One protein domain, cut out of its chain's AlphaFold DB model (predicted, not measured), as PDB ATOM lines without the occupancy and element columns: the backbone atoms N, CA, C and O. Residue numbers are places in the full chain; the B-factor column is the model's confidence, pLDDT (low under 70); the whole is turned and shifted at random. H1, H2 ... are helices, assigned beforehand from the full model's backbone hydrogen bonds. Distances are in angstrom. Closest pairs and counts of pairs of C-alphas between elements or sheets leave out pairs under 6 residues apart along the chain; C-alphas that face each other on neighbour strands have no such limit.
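AT A GLANCE: This is residues 83 to 146 of the 459 residues of the protein "Alpha-L-Rha alpha-1,3-L-rhamnosyltransferase" of Streptococcus sp. (UniProt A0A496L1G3). Two helices of 11 residues, H3 and H4, fold back on each other as a splayed V joined by residues 121 to 124. H1 lies side by side with H3, while the short H2 and H5 sit near both arms towards the wide end of the V, apart from each other. You will find 64 residues printed, with five named helices in the order H1, H2, H3, H4, H5 and no named strand; the class is all helix. The whole is compact, with a radius of gyration of the C-alphas of 10.9 A and spans of 30 by 24 by 17 A.

IN THESE COORDINATES: Find C-alpha 87 at (17.157, -27.740, 45.575); there H1 begins, residues 87 to 92. Next come H2, residues 100 to 105, and H3, residues 110 to 120, 15.2 A from first to last C-alpha. H4, residues 125 to 135, covers 15.7 A and ends at C-alpha 135, (23.997, -11.866, 35.707). H5 is residues 141 to 144, with C-alpha 144 at (22.019, -22.871, 25.672).

HOW THE PARTS SIT: Look first at Thr 88 and Ile 113, the closest C-alphas of H1 and H3, 7.3 A apart: these helices touch at a shallow tilt of 10 degrees, the same way. H3 and H4 form a helical hairpin and only just touch, with 3 pairs of C-alphas within 8 A, at 29 degrees, a shallow tilt, opposite ways; the closest are Leu 114 and Val 125, 6.5 A. H2 is close to H3 but not clearly touching, C-alphas 103 and 110 being closest at 5.8 A. H5 is likewise close to H3, C-alphas 111 and 142 at 5.6 A, and to H4, C-alphas 129 and 143 at 6.5 A. H1 and H4 are apart. In H1, H2, H3 and H4 every O i to N i+4 pair is within hydrogen-bond range; H5 is too short for one.

THE WHOLE: The C-alphas farthest apart, of His 93 and Asp 139, are 30.5 A apart. The printed part has no cut and no long link, and no printed residue has a pLDDT under 70.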
ATOM      1  N   SER A  83      18.845 -24.966  50.993       87.94
ATOM      2  CA  SER A  83      18.653 -23.998  49.904       87.94
ATOM      3  C   SER A  83      19.746 -24.092  48.840       87.94
ATOM      4  O   SER A  83      19.486 -23.828  47.665       87.94
ATOM      5  N   TYR A  84      20.955 -24.480  49.256       88.19
ATOM      6  CA  TYR A  84      22.135 -24.584  48.409       88.19
ATOM      7  C   TYR A  84      22.411 -26.023  47.973       88.19
ATOM      8  O   TYR A  84      22.627 -26.273  46.792       88.19
ATOM      9  N   TYR A  85      22.380 -26.972  48.910       89.19
ATOM     10  CA  TYR A  85      22.802 -28.352  48.660       89.19
ATOM     11  C   TYR A  85      21.662 -29.291  48.252       89.19
ATOM     12  O   TYR A  85      21.934 -30.387  47.770       89.19
ATOM     13  N   ASN A  86      20.396 -28.896  48.429       89.75
ATOM     14  CA  ASN A  86      19.252 -29.759  48.127       89.75
ATOM     15  C   ASN A  86      18.067 -28.988  47.507       89.75
ATOM     16  O   ASN A  86      16.988 -28.907  48.109       89.75
ATOM     17  N   PRO A  87      18.230 -28.443  46.284       88.50
ATOM     18  CA  PRO A  87      17.157 -27.740  45.575       88.50
ATOM     19  C   PRO A  87      15.899 -28.598  45.374       88.50
ATOM     20  O   PRO A  87      14.789 -28.074  45.379       88.50
ATOM     21  N   THR A  88      16.033 -29.920  45.270       88.25
ATOM     22  CA  THR A  88      14.882 -30.826  45.154       88.25
ATOM     23  C   THR A  88      14.006 -30.803  46.408       88.25
ATOM     24  O   THR A  88      12.780 -30.806  46.304       88.25
ATOM     25  N   ALA A  89      14.598 -30.735  47.607       90.81
ATOM     26  CA  ALA A  89      13.832 -30.577  48.842       90.81
ATOM     27  C   ALA A  89      13.114 -29.217  48.897       90.81
ATOM     28  O   ALA A  89      11.960 -29.156  49.320       90.81
ATOM     29  N   ILE A  90      13.756 -28.150  48.411       90.88
ATOM     30  CA  ILE A  90      13.156 -26.809  48.296       90.88
ATOM     31  C   ILE A  90      11.895 -26.850  47.423       90.88
ATOM     32  O   ILE A  90      10.835 -26.397  47.864       90.88
ATOM     33  N   LEU A  91      11.980 -27.462  46.237       90.06
ATOM     34  CA  LEU A  91      10.844 -27.620  45.323       90.06
ATOM     35  C   LEU A  91       9.744 -28.512  45.912       90.06
ATOM     36  O   LEU A  91       8.578 -28.116  45.956       90.06
ATOM     37  N   LYS A  92      10.108 -29.677  46.466       91.38
ATOM     38  CA  LYS A  92       9.165 -30.625  47.085       91.38
ATOM     39  C   LYS A  92       8.343 -29.987  48.205       91.38
ATOM     40  O   LYS A  92       7.153 -30.270  48.340       91.38
ATOM     41  N   HIS A  93       8.973 -29.136  49.011       92.25
ATOM     42  CA  HIS A  93       8.317 -28.423  50.108       92.25
ATOM     43  C   HIS A  93       7.665 -27.105  49.666       92.25
ATOM     44  O   HIS A  93       7.123 -26.388  50.507       92.25
ATOM     45  N   ARG A  94       7.676 -26.796  48.359       90.62
ATOM     46  CA  ARG A  94       7.100 -25.587  47.753       90.62
ATOM     47  C   ARG A  94       7.596 -24.305  48.417       90.62
ATOM     48  O   ARG A  94       6.829 -23.376  48.668       90.62
ATOM     49  N   VAL A  95       8.889 -24.265  48.726       90.81
ATOM     50  CA  VAL A  95       9.532 -23.033  49.181       90.81
ATOM     51  C   VAL A  95       9.528 -22.051  48.001       90.81
ATOM     52  O   VAL A  95      10.035 -22.398  46.937       90.81
ATOM     53  N   PRO A  96       8.979 -20.832  48.148       87.56
ATOM     54  CA  PRO A  96       8.729 -19.925  47.019       87.56
ATOM     55  C   PRO A  96       9.990 -19.212  46.493       87.56
ATOM     56  O   PRO A  96       9.885 -18.218  45.780       87.56
ATOM     57  N   PHE A  97      11.182 -19.687  46.859       86.69
ATOM     58  CA  PHE A  97      12.457 -19.075  46.506       86.69
ATOM     59  C   PHE A  97      13.485 -20.145  46.153       86.69
ATOM     60  O   PHE A  97      13.649 -21.124  46.880       86.69
ATOM     61  N   ILE A  98      14.230 -19.901  45.076       87.50
ATOM     62  CA  ILE A  98      15.422 -20.663  44.702       87.50
ATOM     63  C   ILE A  98      16.595 -19.695  44.718       87.50
ATOM     64  O   ILE A  98      16.536 -18.600  44.160       87.50
ATOM     65  N   LYS A  99      17.671 -20.091  45.388       88.88
ATOM     66  CA  LYS A  99      18.870 -19.270  45.507       88.88
ATOM     67  C   LYS A  99      19.615 -19.282  44.172       88.88
ATOM     68  O   LYS A  99      19.938 -20.343  43.650       88.88
ATOM     69  N   VAL A 100      19.956 -18.101  43.661       90.31
ATOM     70  CA  VAL A 100      20.741 -17.933  42.422       90.31
ATOM     71  C   VAL A 100      22.028 -18.763  42.452       90.31
ATOM     72  O   VAL A 100      22.345 -19.467  41.498       90.31
ATOM     73  N   LYS A 101      22.735 -18.756  43.590       87.88
ATOM     74  CA  LYS A 101      23.970 -19.536  43.765       87.88
ATOM     75  C   LYS A 101      23.761 -21.045  43.595       87.88
ATOM     76  O   LYS A 101      24.701 -21.726  43.220       87.88
ATOM     77  N   THR A 102      22.563 -21.565  43.857       88.62
ATOM     78  CA  THR A 102      22.249 -22.992  43.683       88.62
ATOM     79  C   THR A 102      22.218 -23.377  42.213       88.62
ATOM     80  O   THR A 102      22.693 -24.452  41.862       88.62
ATOM     81  N   ILE A 103      21.726 -22.478  41.355       89.19
ATOM     82  CA  ILE A 103      21.729 -22.665  39.903       89.19
ATOM     83  C   ILE A 103      23.177 -22.743  39.398       89.19
ATOM     84  O   ILE A 103      23.550 -23.723  38.761       89.19
ATOM     85  N   GLY A 104      24.018 -21.770  39.771       82.94
ATOM     86  CA  GLY A 104      25.438 -21.760  39.391       82.94
ATOM     87  C   GLY A 104      26.260 -22.901  40.006       82.94
ATOM     88  O   GLY A 104      27.151 -23.443  39.372       82.94
ATOM     89  N   ALA A 105      25.952 -23.338  41.228       84.50
ATOM     90  CA  ALA A 105      26.659 -24.455  41.862       84.50
ATOM     91  C   ALA A 105      26.231 -25.836  41.330       84.50
ATOM     92  O   ALA A 105      26.939 -26.820  41.536       84.50
ATOM     93  N   SER A 106      25.068 -25.915  40.677       85.19
ATOM     94  CA  SER A 106      24.453 -27.161  40.207       85.19
ATOM     95  C   SER A 106      24.087 -27.078  38.723       85.19
ATOM     96  O   SER A 106      23.006 -27.514  38.322       85.19
ATOM     97  N   GLU A 107      24.974 -26.533  37.886       85.69
ATOM     98  CA  GLU A 107      24.721 -26.322  36.449       85.69
ATOM     99  C   GLU A 107      24.205 -27.590  35.750       85.69
ATOM    100  O   GLU A 107      23.232 -27.536  35.001       85.69
ATOM    101  N   GLY A 108      24.797 -28.752  36.050       87.44
ATOM    102  CA  GLY A 108      24.398 -30.037  35.465       87.44
ATOM    103  C   GLY A 108      23.020 -30.547  35.908       87.44
ATOM    104  O   GLY A 108      22.411 -31.343  35.198       87.44
ATOM    105  N   LEU A 109      22.512 -30.086  37.057       89.56
ATOM    106  CA  LEU A 109      21.178 -30.435  37.560       89.56
ATOM    107  C   LEU A 109      20.122 -29.377  37.221       89.56
ATOM    108  O   LEU A 109      18.929 -29.678  37.220       89.56
ATOM    109  N   THR A 110      20.551 -28.153  36.906       93.00
ATOM    110  CA  THR A 110      19.672 -27.014  36.626       93.00
ATOM    111  C   THR A 110      18.601 -27.310  35.573       93.00
ATOM    112  O   THR A 110      17.451 -26.969  35.839       93.00
ATOM    113  N   PRO A 111      18.880 -27.979  34.432       94.31
ATOM    114  CA  PRO A 111      17.833 -28.296  33.458       94.31
ATOM    115  C   PRO A 111      16.635 -29.039  34.064       94.31
ATOM    116  O   PRO A 111      15.496 -28.696  33.763       94.31
ATOM    117  N   TYR A 112      16.889 -29.987  34.969       92.69
ATOM    118  CA  TYR A 112      15.847 -30.772  35.635       92.69
ATOM    119  C   TYR A 112      15.107 -29.968  36.706       92.69
ATOM    120  O   TYR A 112      13.909 -30.148  36.885       92.69
ATOM    121  N   ILE A 113      15.802 -29.058  37.397       92.06
ATOM    122  CA  ILE A 113      15.181 -28.115  38.339       92.06
ATOM    123  C   ILE A 113      14.192 -27.217  37.587       92.06
ATOM    124  O   ILE A 113      13.057 -27.059  38.022       92.06
ATOM    125  N   LEU A 114      14.605 -26.653  36.448       94.12
ATOM    126  CA  LEU A 114      13.742 -25.800  35.626       94.12
ATOM    127  C   LEU A 114      12.538 -26.578  35.074       94.12
ATOM    128  O   LEU A 114      11.417 -26.080  35.127       94.12
ATOM    129  N   GLU A 115      12.754 -27.808  34.604       94.44
ATOM    130  CA  GLU A 115      11.672 -28.678  34.133       94.44
ATOM    131  C   GLU A 115      10.678 -29.037  35.254       94.44
ATOM    132  O   GLU A 115       9.468 -29.043  35.030       94.44
ATOM    133  N   ASP A 116      11.154 -29.315  36.471       92.81
ATOM    134  CA  ASP A 116      10.274 -29.607  37.607       92.81
ATOM    135  C   ASP A 116       9.414 -28.389  37.980       92.81
ATOM    136  O   ASP A 116       8.224 -28.543  38.249       92.81
ATOM    137  N   ILE A 117       9.963 -27.169  37.916       93.31
ATOM    138  CA  ILE A 117       9.197 -25.926  38.129       93.31
ATOM    139  C   ILE A 117       8.092 -25.781  37.076       93.31
ATOM    140  O   ILE A 117       6.946 -25.530  37.446       93.31
ATOM    141  N   GLU A 118       8.409 -25.983  35.794       94.25
ATOM    142  CA  GLU A 118       7.437 -25.934  34.685       94.25
ATOM    143  C   GLU A 118       6.322 -26.973  34.837       94.25
ATOM    144  O   GLU A 118       5.168 -26.710  34.510       94.25
ATOM    145  N   ARG A 119       6.657 -28.166  35.336       94.06
ATOM    146  CA  ARG A 119       5.691 -29.257  35.510       94.06
ATOM    147  C   ARG A 119       4.830 -29.098  36.757       94.06
ATOM    148  O   ARG A 119       3.696 -29.577  36.772       94.06
ATOM    149  N   SER A 120       5.373 -28.513  37.821       90.88
ATOM    150  CA  SER A 120       4.751 -28.513  39.150       90.88
ATOM    151  C   SER A 120       4.152 -27.170  39.573       90.88
ATOM    152  O   SER A 120       3.411 -27.129  40.561       90.88
ATOM    153  N   THR A 121       4.434 -26.088  38.842       90.44
ATOM    154  CA  THR A 121       3.992 -24.723  39.158       90.44
ATOM    155  C   THR A 121       3.561 -23.959  37.903       90.44
ATOM    156  O   THR A 121       3.771 -24.409  36.782       90.44
ATOM    157  N   ASP A 122       2.969 -22.783  38.094       92.50
ATOM    158  CA  ASP A 122       2.666 -21.797  37.053       92.50
ATOM    159  C   ASP A 122       3.748 -20.704  36.938       92.50
ATOM    160  O   ASP A 122       3.549 -19.689  36.267       92.50
ATOM    161  N   TYR A 123       4.900 -20.889  37.594       92.75
ATOM    162  CA  TYR A 123       5.971 -19.903  37.574       92.75
ATOM    163  C   TYR A 123       6.607 -19.815  36.173       92.75
ATOM    164  O   TYR A 123       7.041 -20.836  35.629       92.75
ATOM    165  N   PRO A 124       6.748 -18.610  35.590       93.81
ATOM    166  CA  PRO A 124       7.361 -18.437  34.277       93.81
ATOM    167  C   PRO A 124       8.882 -18.641  34.353       93.81
ATOM    168  O   PRO A 124       9.637 -17.714  34.657       93.81
ATOM    169  N   VAL A 125       9.348 -19.856  34.051       94.00
ATOM    170  CA  VAL A 125      10.774 -20.238  34.092       94.00
ATOM    171  C   VAL A 125      11.668 -19.343  33.232       94.00
ATOM    172  O   VAL A 125      12.823 -19.112  33.592       94.00
ATOM    173  N   ASP A 126      11.134 -18.740  32.171       92.00
ATOM    174  CA  ASP A 126      11.860 -17.761  31.361       92.00
ATOM    175  C   ASP A 126      12.375 -16.566  32.174       92.00
ATOM    176  O   ASP A 126      13.412 -16.006  31.827       92.00
ATOM    177  N   LEU A 127      11.733 -16.192  33.288       93.31
ATOM    178  CA  LEU A 127      12.267 -15.158  34.181       93.31
ATOM    179  C   LEU A 127      13.574 -15.594  34.849       93.31
ATOM    180  O   LEU A 127      14.494 -14.784  34.968       93.31
ATOM    181  N   ILE A 128      13.685 -16.868  35.243       93.50
ATOM    182  CA  ILE A 128      14.926 -17.430  35.791       93.50
ATOM    183  C   ILE A 128      15.990 -17.456  34.697       93.50
ATOM    184  O   ILE A 128      17.092 -16.958  34.910       93.50
ATOM    185  N   VAL A 129      15.659 -17.976  33.513       94.06
ATOM    186  CA  VAL A 129      16.601 -18.086  32.387       94.06
ATOM    187  C   VAL A 129      17.126 -16.708  31.974       94.06
ATOM    188  O   VAL A 129      18.340 -16.524  31.885       94.06
ATOM    189  N   LYS A 130      16.238 -15.719  31.805       93.38
ATOM    190  CA  LYS A 130      16.603 -14.331  31.475       93.38
ATOM    191  C   LYS A 130      17.461 -13.694  32.563       93.38
ATOM    192  O   LYS A 130      18.444 -13.025  32.251       93.38
ATOM    193  N   HIS A 131      17.122 -13.908  33.836       94.19
ATOM    194  CA  HIS A 131      17.921 -13.395  34.946       94.19
ATOM    195  C   HIS A 131      19.329 -13.993  34.933       94.19
ATOM    196  O   HIS A 131      20.303 -13.242  34.918       94.19
ATOM    197  N   MET A 132      19.439 -15.322  34.864       94.69
ATOM    198  CA  MET A 132      20.718 -16.031  34.873       94.69
ATOM    199  C   MET A 132      21.596 -15.658  33.677       94.69
ATOM    200  O   MET A 132      22.765 -15.336  33.866       94.69
ATOM    201  N   SER A 133      21.022 -15.584  32.472       94.38
ATOM    202  CA  SER A 133      21.743 -15.163  31.264       94.38
ATOM    203  C   SER A 133      22.248 -13.717  31.330       94.38
ATOM    204  O   SER A 133      23.146 -13.337  30.581       94.38
ATOM    205  N   ARG A 134      21.672 -12.885  32.206       93.25
ATOM    206  CA  ARG A 134      22.077 -11.490  32.400       93.25
ATOM    207  C   ARG A 134      23.175 -11.342  33.450       93.25
ATOM    208  O   ARG A 134      24.061 -10.509  33.255       93.25
ATOM    209  N   ILE A 135      23.088 -12.062  34.565       91.94
ATOM    210  CA  ILE A 135      23.997 -11.866  35.707       91.94
ATOM    211  C   ILE A 135      25.291 -12.676  35.608       91.94
ATOM    212  O   ILE A 135      26.262 -12.321  36.267       91.94
ATOM    213  N   ASP A 136      25.302 -13.728  34.792       91.69
ATOM    214  CA  ASP A 136      26.438 -14.630  34.611       91.69
ATOM    215  C   ASP A 136      26.675 -14.899  33.116       91.69
ATOM    216  O   ASP A 136      25.958 -14.338  32.280       91.69
ATOM    217  N   LEU A 137      27.683 -15.704  32.761       94.25
ATOM    218  CA  LEU A 137      28.006 -16.013  31.365       94.25
ATOM    219  C   LEU A 137      26.765 -16.507  30.600       94.25
ATOM    220  O   LEU A 137      26.033 -17.377  31.078       94.25
ATOM    221  N   PRO A 138      26.502 -15.975  29.395       95.69
ATOM    222  CA  PRO A 138      25.245 -16.232  28.702       95.69
ATOM    223  C   PRO A 138      25.212 -17.624  28.055       95.69
ATOM    224  O   PRO A 138      24.169 -18.055  27.574       95.69
ATOM    225  N   ASP A 139      26.336 -18.335  28.007       95.62
ATOM    226  CA  ASP A 139      26.531 -19.565  27.243       95.62
ATOM    227  C   ASP A 139      26.708 -20.822  28.103       95.62
ATOM    228  O   ASP A 139      27.160 -21.855  27.607       95.62
ATOM    229  N   TYR A 140      26.300 -20.782  29.375       94.56
ATOM    230  CA  TYR A 140      26.242 -22.001  30.178       94.56
ATOM    231  C   TYR A 140      25.353 -23.072  29.521       94.56
ATOM    232  O   TYR A 140      24.293 -22.742  28.978       94.56
ATOM    233  N   PRO A 141      25.702 -24.371  29.618       93.94
ATOM    234  CA  PRO A 141      24.972 -25.437  28.927       93.94
ATOM    235  C   PRO A 141      23.460 -25.462  29.200       93.94
ATOM    236  O   PRO A 141      22.671 -25.707  28.286       93.94
ATOM    237  N   TYR A 142      23.039 -25.175  30.438       93.56
ATOM    238  CA  TYR A 142      21.620 -25.140  30.810       93.56
ATOM    239  C   TYR A 142      20.866 -23.930  30.233       93.56
ATOM    240  O   TYR A 142      19.643 -23.983  30.113       93.56
ATOM    241  N   LEU A 143      21.572 -22.844  29.895       95.81
ATOM    242  CA  LEU A 143      21.003 -21.695  29.190       95.81
ATOM    243  C   LEU A 143      20.902 -22.002  27.699       95.81
ATOM    244  O   LEU A 143      19.852 -21.780  27.101       95.81
ATOM    245  N   LEU A 144      21.965 -22.554  27.103       95.38
ATOM    246  CA  LEU A 144      22.019 -22.871  25.672       95.38
ATOM    247  C   LEU A 144      20.883 -23.794  25.224       95.38
ATOM    248  O   LEU A 144      20.310 -23.571  24.158       95.38
ATOM    249  N   SER A 145      20.489 -24.763  26.055       92.12
ATOM    250  CA  SER A 145      19.357 -25.658  25.763       92.12
ATOM    251  C   SER A 145      18.009 -24.937  25.614       92.12
ATOM    252  O   SER A 145      17.064 -25.516  25.087       92.12
ATOM    253  N   ARG A 146      17.919 -23.668  26.035       94.12
ATOM    254  CA  ARG A 146      16.722 -22.814  25.975       94.12
ATOM    255  C   ARG A 146      16.890 -21.606  25.042       94.12
ATOM    256  O   ARG A 146      16.023 -20.729  24.978       94.12
TER     257      ARG A 146